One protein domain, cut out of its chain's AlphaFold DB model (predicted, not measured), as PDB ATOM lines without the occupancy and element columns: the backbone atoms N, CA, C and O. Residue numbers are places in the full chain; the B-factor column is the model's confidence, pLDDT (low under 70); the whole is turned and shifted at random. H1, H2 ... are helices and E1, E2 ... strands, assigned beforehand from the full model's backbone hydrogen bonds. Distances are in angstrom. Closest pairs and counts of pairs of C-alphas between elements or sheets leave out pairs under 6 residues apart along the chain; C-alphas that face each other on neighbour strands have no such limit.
ATOM      1  N   TYR A  10     -27.841  -5.432  23.791       88.19
ATOM      2  CA  TYR A  10     -28.185  -6.258  24.936       88.19
ATOM      3  C   TYR A  10     -27.083  -6.156  25.985       88.19
ATOM      4  O   TYR A  10     -25.895  -6.240  25.671       88.19
ATOM      5  N   GLU A  11     -27.482  -5.984  27.236       89.69
ATOM      6  CA  GLU A  11     -26.597  -6.037  28.389       89.69
ATOM      7  C   GLU A  11     -26.653  -7.434  29.000       89.69
ATOM      8  O   GLU A  11     -27.717  -7.928  29.370       89.69
ATOM      9  N   LEU A  12     -25.498  -8.086  29.120       91.88
ATOM     10  CA  LEU A  12     -25.400  -9.362  29.812       91.88
ATOM     11  C   LEU A  12     -25.584  -9.147  31.319       91.88
ATOM     12  O   LEU A  12     -24.694  -8.621  31.982       91.88
ATOM     13  N   ILE A  13     -26.698  -9.625  31.866       92.62
ATOM     14  CA  ILE A  13     -27.017  -9.512  33.292       92.62
ATOM     15  C   ILE A  13     -26.371 -10.645  34.079       92.62
ATOM     16  O   ILE A  13     -25.739 -10.429  35.112       92.62
ATOM     17  N   LYS A  14     -26.554 -11.887  33.617       91.44
ATOM     18  CA  LYS A  14     -26.072 -13.062  34.347       91.44
ATOM     19  C   LYS A  14     -25.828 -14.237  33.423       91.44
ATOM     20  O   LYS A  14     -26.431 -14.355  32.362       91.44
ATOM     21  N   LYS A  15     -24.935 -15.132  33.834       92.06
ATOM     22  CA  LYS A  15     -24.593 -16.330  33.074       92.06
ATOM     23  C   LYS A  15     -24.443 -17.518  34.006       92.06
ATOM     24  O   LYS A  15     -23.715 -17.448  34.990       92.06
ATOM     25  N   TYR A  16     -25.084 -18.616  33.646       88.88
ATOM     26  CA  TYR A  16     -25.106 -19.867  34.383       88.88
ATOM     27  C   TYR A  16     -24.543 -20.996  33.524       88.88
ATOM     28  O   TYR A  16     -24.647 -20.988  32.293       88.88
ATOM     29  N   ARG A  17     -23.949 -21.985  34.190       88.62
ATOM     30  CA  ARG A  17     -23.601 -23.281  33.606       88.62
ATOM     31  C   ARG A  17     -24.409 -24.337  34.336       88.62
ATOM     32  O   ARG A  17     -24.299 -24.431  35.554       88.62
ATOM     33  N   VAL A  18     -25.211 -25.088  33.597       84.00
ATOM     34  CA  VAL A  18     -26.071 -26.138  34.140       84.00
ATOM     35  C   VAL A  18     -25.546 -27.483  33.661       84.00
ATOM     36  O   VAL A  18     -25.306 -27.667  32.468       84.00
ATOM     37  N   TYR A  19     -25.332 -28.397  34.599       82.69
ATOM     38  CA  TYR A  19     -24.859 -29.751  34.340       82.69
ATOM     39  C   TYR A  19     -26.028 -30.706  34.577       82.69
ATOM     40  O   TYR A  19     -26.520 -30.786  35.697       82.69
ATOM     41  N   PHE A  20     -26.484 -31.387  33.525       75.38
ATOM     42  CA  PHE A  20     -27.612 -32.324  33.618       75.38
ATOM     43  C   PHE A  20     -27.175 -33.717  34.064       75.38
ATOM     44  O   PHE A  20     -27.900 -34.402  34.778       75.38
ATOM     45  N   LYS A  21     -25.977 -34.141  33.644       75.38
ATOM     46  CA  LYS A  21     -25.386 -35.437  33.981       75.38
ATOM     47  C   LYS A  21     -23.890 -35.308  34.202       75.38
ATOM     48  O   LYS A  21     -23.223 -34.464  33.598       75.38
ATOM     49  N   GLU A  22     -23.370 -36.175  35.058       67.25
ATOM     50  CA  GLU A  22     -21.940 -36.286  35.316       67.25
ATOM     51  C   GLU A  22     -21.214 -36.720  34.029       67.25
ATOM     52  O   GLU A  22     -21.572 -37.718  33.408       67.25
ATOM     53  N   GLY A  23     -20.232 -35.929  33.586       68.88
ATOM     54  CA  GLY A  23     -19.457 -36.188  32.364       68.88
ATOM     55  C   GLY A  23     -19.987 -35.546  31.073       68.88
ATOM     56  O   GLY A  23     -19.277 -35.561  30.065       68.88
ATOM     57  N   GLU A  24     -21.171 -34.925  31.074       75.12
ATOM     58  CA  GLU A  24     -21.682 -34.198  29.902       75.12
ATOM     59  C   GLU A  24     -21.205 -32.734  29.845       75.12
ATOM     60  O   GLU A  24     -20.871 -32.097  30.850       75.12
ATOM     61  N   LYS A  25     -21.188 -32.164  28.632       81.44
ATOM     62  CA  LYS A  25     -20.914 -30.732  28.445       81.44
ATOM     63  C   LYS A  25     -22.056 -29.916  29.073       81.44
ATOM     64  O   LYS A  25     -23.213 -30.177  28.756       81.44
ATOM     65  N   PRO A  26     -21.760 -28.885  29.887       84.88
ATOM     66  CA  PRO A  26     -22.804 -28.095  30.520       84.88
ATOM     67  C   PRO A  26     -23.589 -27.283  29.492       84.88
ATOM     68  O   PRO A  26     -23.002 -26.667  28.590       84.88
ATOM     69  N   ALA A  27     -24.901 -27.190  29.693       87.62
ATOM     70  CA  ALA A  27     -25.688 -26.143  29.070       87.62
ATOM     71  C   ALA A  27     -25.320 -24.781  29.659       87.62
ATOM     72  O   ALA A  27     -24.856 -24.652  30.797       87.62
ATOM     73  N   LYS A  28     -25.503 -23.737  28.861       92.25
ATOM     74  CA  LYS A  28     -25.244 -22.356  29.263       92.25
ATOM     75  C   LYS A  28     -26.560 -21.607  29.241       92.25
ATOM     76  O   LYS A  28     -27.200 -21.580  28.198       92.25
ATOM     77  N   ILE A  29     -26.923 -20.989  30.357       92.06
ATOM     78  CA  ILE A  29     -28.053 -20.062  30.400       92.06
ATOM     79  C   ILE A  29     -27.493 -18.657  30.540       92.06
ATOM     80  O   ILE A  29     -26.643 -18.407  31.391       92.06
ATOM     81  N   THR A  30     -27.946 -17.745  29.700       94.06
ATOM     82  CA  THR A  30     -27.525 -16.348  29.694       94.06
ATOM     83  C   THR A  30     -28.762 -15.486  29.887       94.06
ATOM     84  O   THR A  30     -29.727 -15.680  29.164       94.06
ATOM     85  N   ILE A  31     -28.748 -14.563  30.840       94.12
ATOM     86  CA  ILE A  31     -29.803 -13.564  31.009       94.12
ATOM     87  C   ILE A  31     -29.287 -12.253  30.442       94.12
ATOM     88  O   ILE A  31     -28.247 -11.757  30.880       94.12
ATOM     89  N   GLU A  32     -30.014 -11.703  29.486       94.69
ATOM     90  CA  GLU A  32     -29.678 -10.479  28.777       94.69
ATOM     91  C   GLU A  32     -30.815  -9.472  28.943       94.69
ATOM     92  O   GLU A  32     -31.988  -9.835  28.898       94.69
ATOM     93  N   LYS A  33     -30.473  -8.202  29.151       93.31
ATOM     94  CA  LYS A  33     -31.418  -7.092  29.183       93.31
ATOM     95  C   LYS A  33     -31.331  -6.337  27.873       93.31
ATOM     96  O   LYS A  33     -30.267  -5.834  27.515       93.31
ATOM     97  N   TYR A  34     -32.440  -6.223  27.167       90.81
ATOM     98  CA  TYR A  34     -32.507  -5.408  25.971       90.81
ATOM     99  C   TYR A  34     -32.532  -3.934  26.365       90.81
ATOM    100  O   TYR A  34     -33.444  -3.474  27.052       90.81
ATOM    101  N   LEU A  35     -31.517  -3.176  25.956       87.44
ATOM    102  CA  LEU A  35     -31.338  -1.801  26.429       87.44
ATOM    103  C   LEU A  35     -32.410  -0.840  25.910       87.44
ATOM    104  O   LEU A  35     -32.659   0.185  26.535       87.44
ATOM    105  N   LYS A  36     -33.057  -1.170  24.787       86.31
ATOM    106  CA  LYS A  36     -34.069  -0.312  24.166       86.31
ATOM    107  C   LYS A  36     -35.405  -0.337  24.909       86.31
ATOM    108  O   LYS A  36     -36.020   0.710  25.068       86.31
ATOM    109  N   THR A  37     -35.857  -1.514  25.346       88.19
ATOM    110  CA  THR A  37     -37.143  -1.677  26.055       88.19
ATOM    111  C   THR A  37     -36.974  -1.894  27.555       88.19
ATOM    112  O   THR A  37     -37.917  -1.702  28.315       88.19
ATOM    113  N   GLY A  38     -35.773  -2.271  27.999       88.44
ATOM    114  CA  GLY A  38     -35.491  -2.649  29.379       88.44
ATOM    115  C   GLY A  38     -35.942  -4.065  29.743       88.44
ATOM    116  O   GLY A  38     -35.837  -4.430  30.912       88.44
ATOM    117  N   GLU A  39     -36.430  -4.844  28.776       93.44
ATOM    118  CA  GLU A  39     -36.918  -6.208  28.985       93.44
ATOM    119  C   GLU A  39     -35.772  -7.205  29.152       93.44
ATOM    120  O   GLU A  39     -34.683  -7.042  28.599       93.44
ATOM    121  N   TYR A  40     -36.038  -8.265  29.904       93.69
ATOM    122  CA  TYR A  40     -35.111  -9.345  30.191       93.69
ATOM    123  C   TYR A  40     -35.461 -10.585  29.375       93.69
ATOM    124  O   TYR A  40     -36.629 -10.960  29.244       93.69
ATOM    125  N   TYR A  41     -34.420 -11.242  28.881       93.25
ATOM    126  CA  TYR A  41     -34.483 -12.459  28.090       93.25
ATOM    127  C   TYR A  41     -33.514 -13.475  28.667       93.25
ATOM    128  O   TYR A  41     -32.390 -13.135  29.033       93.25
ATOM    129  N   ALA A  42     -33.920 -14.733  28.706       93.44
ATOM    130  CA  ALA A  42     -33.051 -15.846  29.016       93.44
ATOM    131  C   ALA A  42     -32.768 -16.625  27.737       93.44
ATOM    132  O   ALA A  42     -33.646 -16.888  26.919       93.44
ATOM    133  N   ILE A  43     -31.515 -17.012  27.572       93.25
ATOM    134  CA  ILE A  43     -31.022 -17.771  26.440       93.25
ATOM    135  C   ILE A  43     -30.406 -19.050  26.973       93.25
ATOM    136  O   ILE A  43     -29.343 -19.016  27.590       93.25
ATOM    137  N   LEU A  44     -31.036 -20.180  26.678       91.94
ATOM    138  CA  LEU A  44     -30.490 -21.503  26.927       91.94
ATOM    139  C   LEU A  44     -29.730 -21.973  25.689       91.94
ATOM    140  O   LEU A  44     -30.277 -22.034  24.592       91.94
ATOM    141  N   LYS A  45     -28.466 -22.342  25.866       92.19
ATOM    142  CA  LYS A  45     -27.645 -23.005  24.857       92.19
ATOM    143  C   LYS A  45     -27.281 -24.397  25.349       92.19
ATOM    144  O   LYS A  45     -26.490 -24.534  26.286       92.19
ATOM    145  N   LEU A  46     -27.848 -25.401  24.699       89.06
ATOM    146  CA  LEU A  46     -27.573 -26.805  24.956       89.06
ATOM    147  C   LEU A  46     -26.217 -27.229  24.364       89.06
ATOM    148  O   LEU A  46     -25.691 -26.578  23.450       89.06
ATOM    149  N   PRO A  47     -25.618 -28.314  24.883       85.00
ATOM    150  CA  PRO A  47     -24.348 -28.837  24.385       85.00
ATOM    151  C   PRO A  47     -24.423 -29.405  22.962       85.00
ATOM    152  O   PRO A  47     -23.402 -29.411  22.274       85.00
ATOM    153  N   ASP A  48     -25.610 -29.822  22.508       86.19
ATOM    154  CA  ASP A  48     -25.884 -30.256  21.129       86.19
ATOM    155  C   ASP A  48     -25.918 -29.084  20.125       86.19
ATOM    156  O   ASP A  48     -26.019 -29.290  18.919       86.19
ATOM    157  N   GLY A  49     -25.795 -27.847  20.617       85.75
ATOM    158  CA  GLY A  49     -25.817 -26.630  19.817       85.75
ATOM    159  C   GLY A  49     -27.199 -25.996  19.689       85.75
ATOM    160  O   GLY A  49     -27.276 -24.864  19.202       85.75
ATOM    161  N   LYS A  50     -28.269 -26.647  20.169       89.50
ATOM    162  CA  LYS A  50     -29.604 -26.042  20.186       89.50
ATOM    163  C   LYS A  50     -29.627 -24.827  21.100       89.50
ATOM    164  O   LYS A  50     -28.996 -24.791  22.160       89.50
ATOM    165  N   LYS A  51     -30.365 -23.812  20.663       91.81
ATOM    166  CA  LYS A  51     -30.521 -22.548  21.369       91.81
ATOM    167  C   LYS A  51     -32.007 -22.264  21.528       91.81
ATOM    168  O   LYS A  51     -32.746 -22.346  20.553       91.81
ATOM    169  N   PHE A  52     -32.405 -21.902  22.736       91.06
ATOM    170  CA  PHE A  52     -33.760 -21.498  23.072       91.06
ATOM    171  C   PHE A  52     -33.717 -20.123  23.727       91.06
ATOM    172  O   PHE A  52     -32.791 -19.829  24.486       91.06
ATOM    173  N   SER A  53     -34.697 -19.284  23.421       91.31
ATOM    174  CA  SER A  53     -34.860 -17.957  24.009       91.31
ATOM    175  C   SER A  53     -36.219 -17.867  24.684       91.31
ATOM    176  O   SER A  53     -37.214 -18.282  24.089       91.31
ATOM    177  N   SER A  54     -36.253 -17.320  25.895       92.44
ATOM    178  CA  SER A  54     -37.496 -16.969  26.574       92.44
ATOM    179  C   SER A  54     -38.210 -15.833  25.849       92.44
ATOM    180  O   SER A  54     -37.630 -15.125  25.015       92.44
ATOM    181  N   HIS A  55     -39.455 -15.603  26.241       90.19
ATOM    182  CA  HIS A  55     -40.161 -14.380  25.890       90.19
ATOM    183  C   HIS A  55     -39.543 -13.166  26.615       90.19
ATOM    184  O   HIS A  55     -38.854 -13.344  27.629       90.19
ATOM    185  N   PRO A  56     -39.765 -11.937  26.104       90.12
ATOM    186  CA  PRO A  56     -39.455 -10.716  26.837       90.12
ATOM    187  C   PRO A  56     -40.201 -10.692  28.169       90.12
ATOM    188  O   PRO A  56     -41.411 -10.920  28.222       90.12
ATOM    189  N   THR A  57     -39.491 -10.388  29.249       92.50
ATOM    190  CA  THR A  57     -40.076 -10.297  30.591       92.50
ATOM    191  C   THR A  57     -39.595  -9.053  31.326       92.50
ATOM    192  O   THR A  57     -38.632  -8.396  30.928       92.50
ATOM    193  N   LYS A  58     -40.277  -8.699  32.417       91.44
ATOM    194  CA  LYS A  58     -39.924  -7.521  33.223       91.44
ATOM    195  C   LYS A  58     -38.813  -7.795  34.233       91.44
ATOM    196  O   LYS A  58     -38.196  -6.843  34.704       91.44
ATOM    197  N   THR A  59     -38.563  -9.060  34.568       91.06
ATOM    198  CA  THR A  59     -37.569  -9.450  35.567       91.06
ATOM    199  C   THR A  59     -36.674 -10.576  35.042       91.06
ATOM    200  O   THR A  59     -37.114 -11.407  34.247       91.06
ATOM    201  N   PRO A  60     -35.408 -10.649  35.487       88.88
ATOM    202  CA  PRO A  60     -34.513 -11.740  35.104       88.88
ATOM    203  C   PRO A  60     -34.997 -13.114  35.602       88.88
ATOM    204  O   PRO A  60     -34.658 -14.136  35.008       88.88
ATOM    205  N   GLU A  61     -35.768 -13.150  36.687       89.44
ATOM    206  CA  GLU A  61     -36.302 -14.378  37.283       89.44
ATOM    207  C   GLU A  61     -37.434 -14.954  36.433       89.44
ATOM    208  O   GLU A  61     -37.439 -16.155  36.164       89.44
ATOM    209  N   ASP A  62     -38.331 -14.104  35.929       90.94
ATOM    210  CA  ASP A  62     -39.386 -14.516  34.999       90.94
ATOM    211  C   ASP A  62     -38.794 -15.067  33.698       90.94
ATOM    212  O   ASP A  62     -39.232 -16.108  33.212       90.94
ATOM    213  N   ALA A  63     -37.745 -14.421  33.172       89.94
ATOM    214  CA  ALA A  63     -37.033 -14.907  31.993       89.94
ATOM    215  C   ALA A  63     -36.469 -16.322  32.211       89.94
ATOM    216  O   ALA A  63     -36.556 -17.182  31.335       89.94
ATOM    217  N   LEU A  64     -35.890 -16.577  33.390       87.88
ATOM    218  CA  LEU A  64     -35.313 -17.876  33.738       87.88
ATOM    219  C   LEU A  64     -36.384 -18.957  33.946       87.88
ATOM    220  O   LEU A  64     -36.162 -20.114  33.584       87.88
ATOM    221  N   ASN A  65     -37.528 -18.578  34.513       88.94
ATOM    222  CA  ASN A  65     -38.662 -19.464  34.773       88.94
ATOM    223  C   ASN A  65     -39.560 -19.684  33.546       88.94
ATOM    224  O   ASN A  65     -40.525 -20.447  33.634       88.94
ATOM    225  N   ASP A  66     -39.254 -19.061  32.405       90.25
ATOM    226  CA  ASP A  66     -40.013 -19.240  31.170       90.25
ATOM    227  C   ASP A  66     -40.129 -20.743  30.822       90.25
ATOM    228  O   ASP A  66     -39.133 -21.479  30.912       90.25
ATOM    229  N   PRO A  67     -41.323 -21.236  30.436       85.69
ATOM    230  CA  PRO A  67     -41.543 -22.636  30.071       85.69
ATOM    231  C   PRO A  67     -40.557 -23.158  29.024       85.69
ATOM    232  O   PRO A  67     -40.134 -24.310  29.088       85.69
ATOM    233  N   VAL A  68     -40.142 -22.314  28.077       86.75
ATOM    234  CA  VAL A  68     -39.185 -22.659  27.019       86.75
ATOM    235  C   VAL A  68     -37.810 -22.984  27.603       86.75
ATOM    236  O   VAL A  68     -37.126 -23.887  27.118       86.75
ATOM    237  N   ILE A  69     -37.403 -22.273  28.652       86.75
ATOM    238  CA  ILE A  69     -36.115 -22.477  29.315       86.75
ATOM    239  C   ILE A  69     -36.224 -23.625  30.314       86.75
ATOM    240  O   ILE A  69     -35.466 -24.588  30.225       86.75
ATOM    241  N   SER A  70     -37.200 -23.568  31.218       80.56
ATOM    242  CA  SER A  70     -37.378 -24.549  32.293       80.56
ATOM    243  C   SER A  70     -37.671 -25.969  31.791       80.56
ATOM    244  O   SER A  70     -37.189 -26.932  32.387       80.56
ATOM    245  N   PHE A  71     -38.390 -26.135  30.676       77.31
ATOM    246  CA  PHE A  71     -38.687 -27.459  30.114       77.31
ATOM    247  C   PHE A  71     -37.458 -28.138  29.492       77.31
ATOM    248  O   PHE A  71     -37.335 -29.357  29.553       77.31
TER     249      PHE A  71
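AT A GLANCE: This is residues 10 to 71 of the 74 residues of an uncharacterized protein of Methanococcus maripaludis OS7 (UniProt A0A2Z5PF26). What is the shape? A twisted sheet, E1 E2 E3 E4 in order, forms an antiparallel meander, each strand beside the one before, with short helix H1 over one face and H2 grazing it. How large is it? The 62 printed residues, with four named strands then two named helices, are mixed in class and compact, radius of gyration of the C-alphas 11.7 A, spanning 39 by 20 by 17 A.

HOW THE PARTS SIT: Which strands pair? E1, residues 10 to 18, and E2, 27 to 34, have N 16 and O 29 at 2.7 A; E2 and E3, 40 to 45, N 43 and O 30 at 2.7 A; E3 and E4, 51 to 53, N 44 and O 52 at 2.8 A. Where are the helices? H1, residues 60 to 65, is on the sheet at height 8.0 A, closest C-alphas Ala 42 and Ala 63, 5.1 A. H2, residues 67 to 71, only grazes it with residues 68 to 70. Both helices have every O i to N i+4 pair within hydrogen-bond range.

IN THESE COORDINATES: Where does E1 begin? C-alpha 10 is at (-28.185, -6.258, 24.936); E1 and E2 each measure 22.0 A. Where does H2 end? C-alpha 71 is at (-38.687, -27.459, 30.114).

THE WHOLE: Any cut? The printed part has no cut and no long link. Where is pLDDT under 70? At residues 22 to 23.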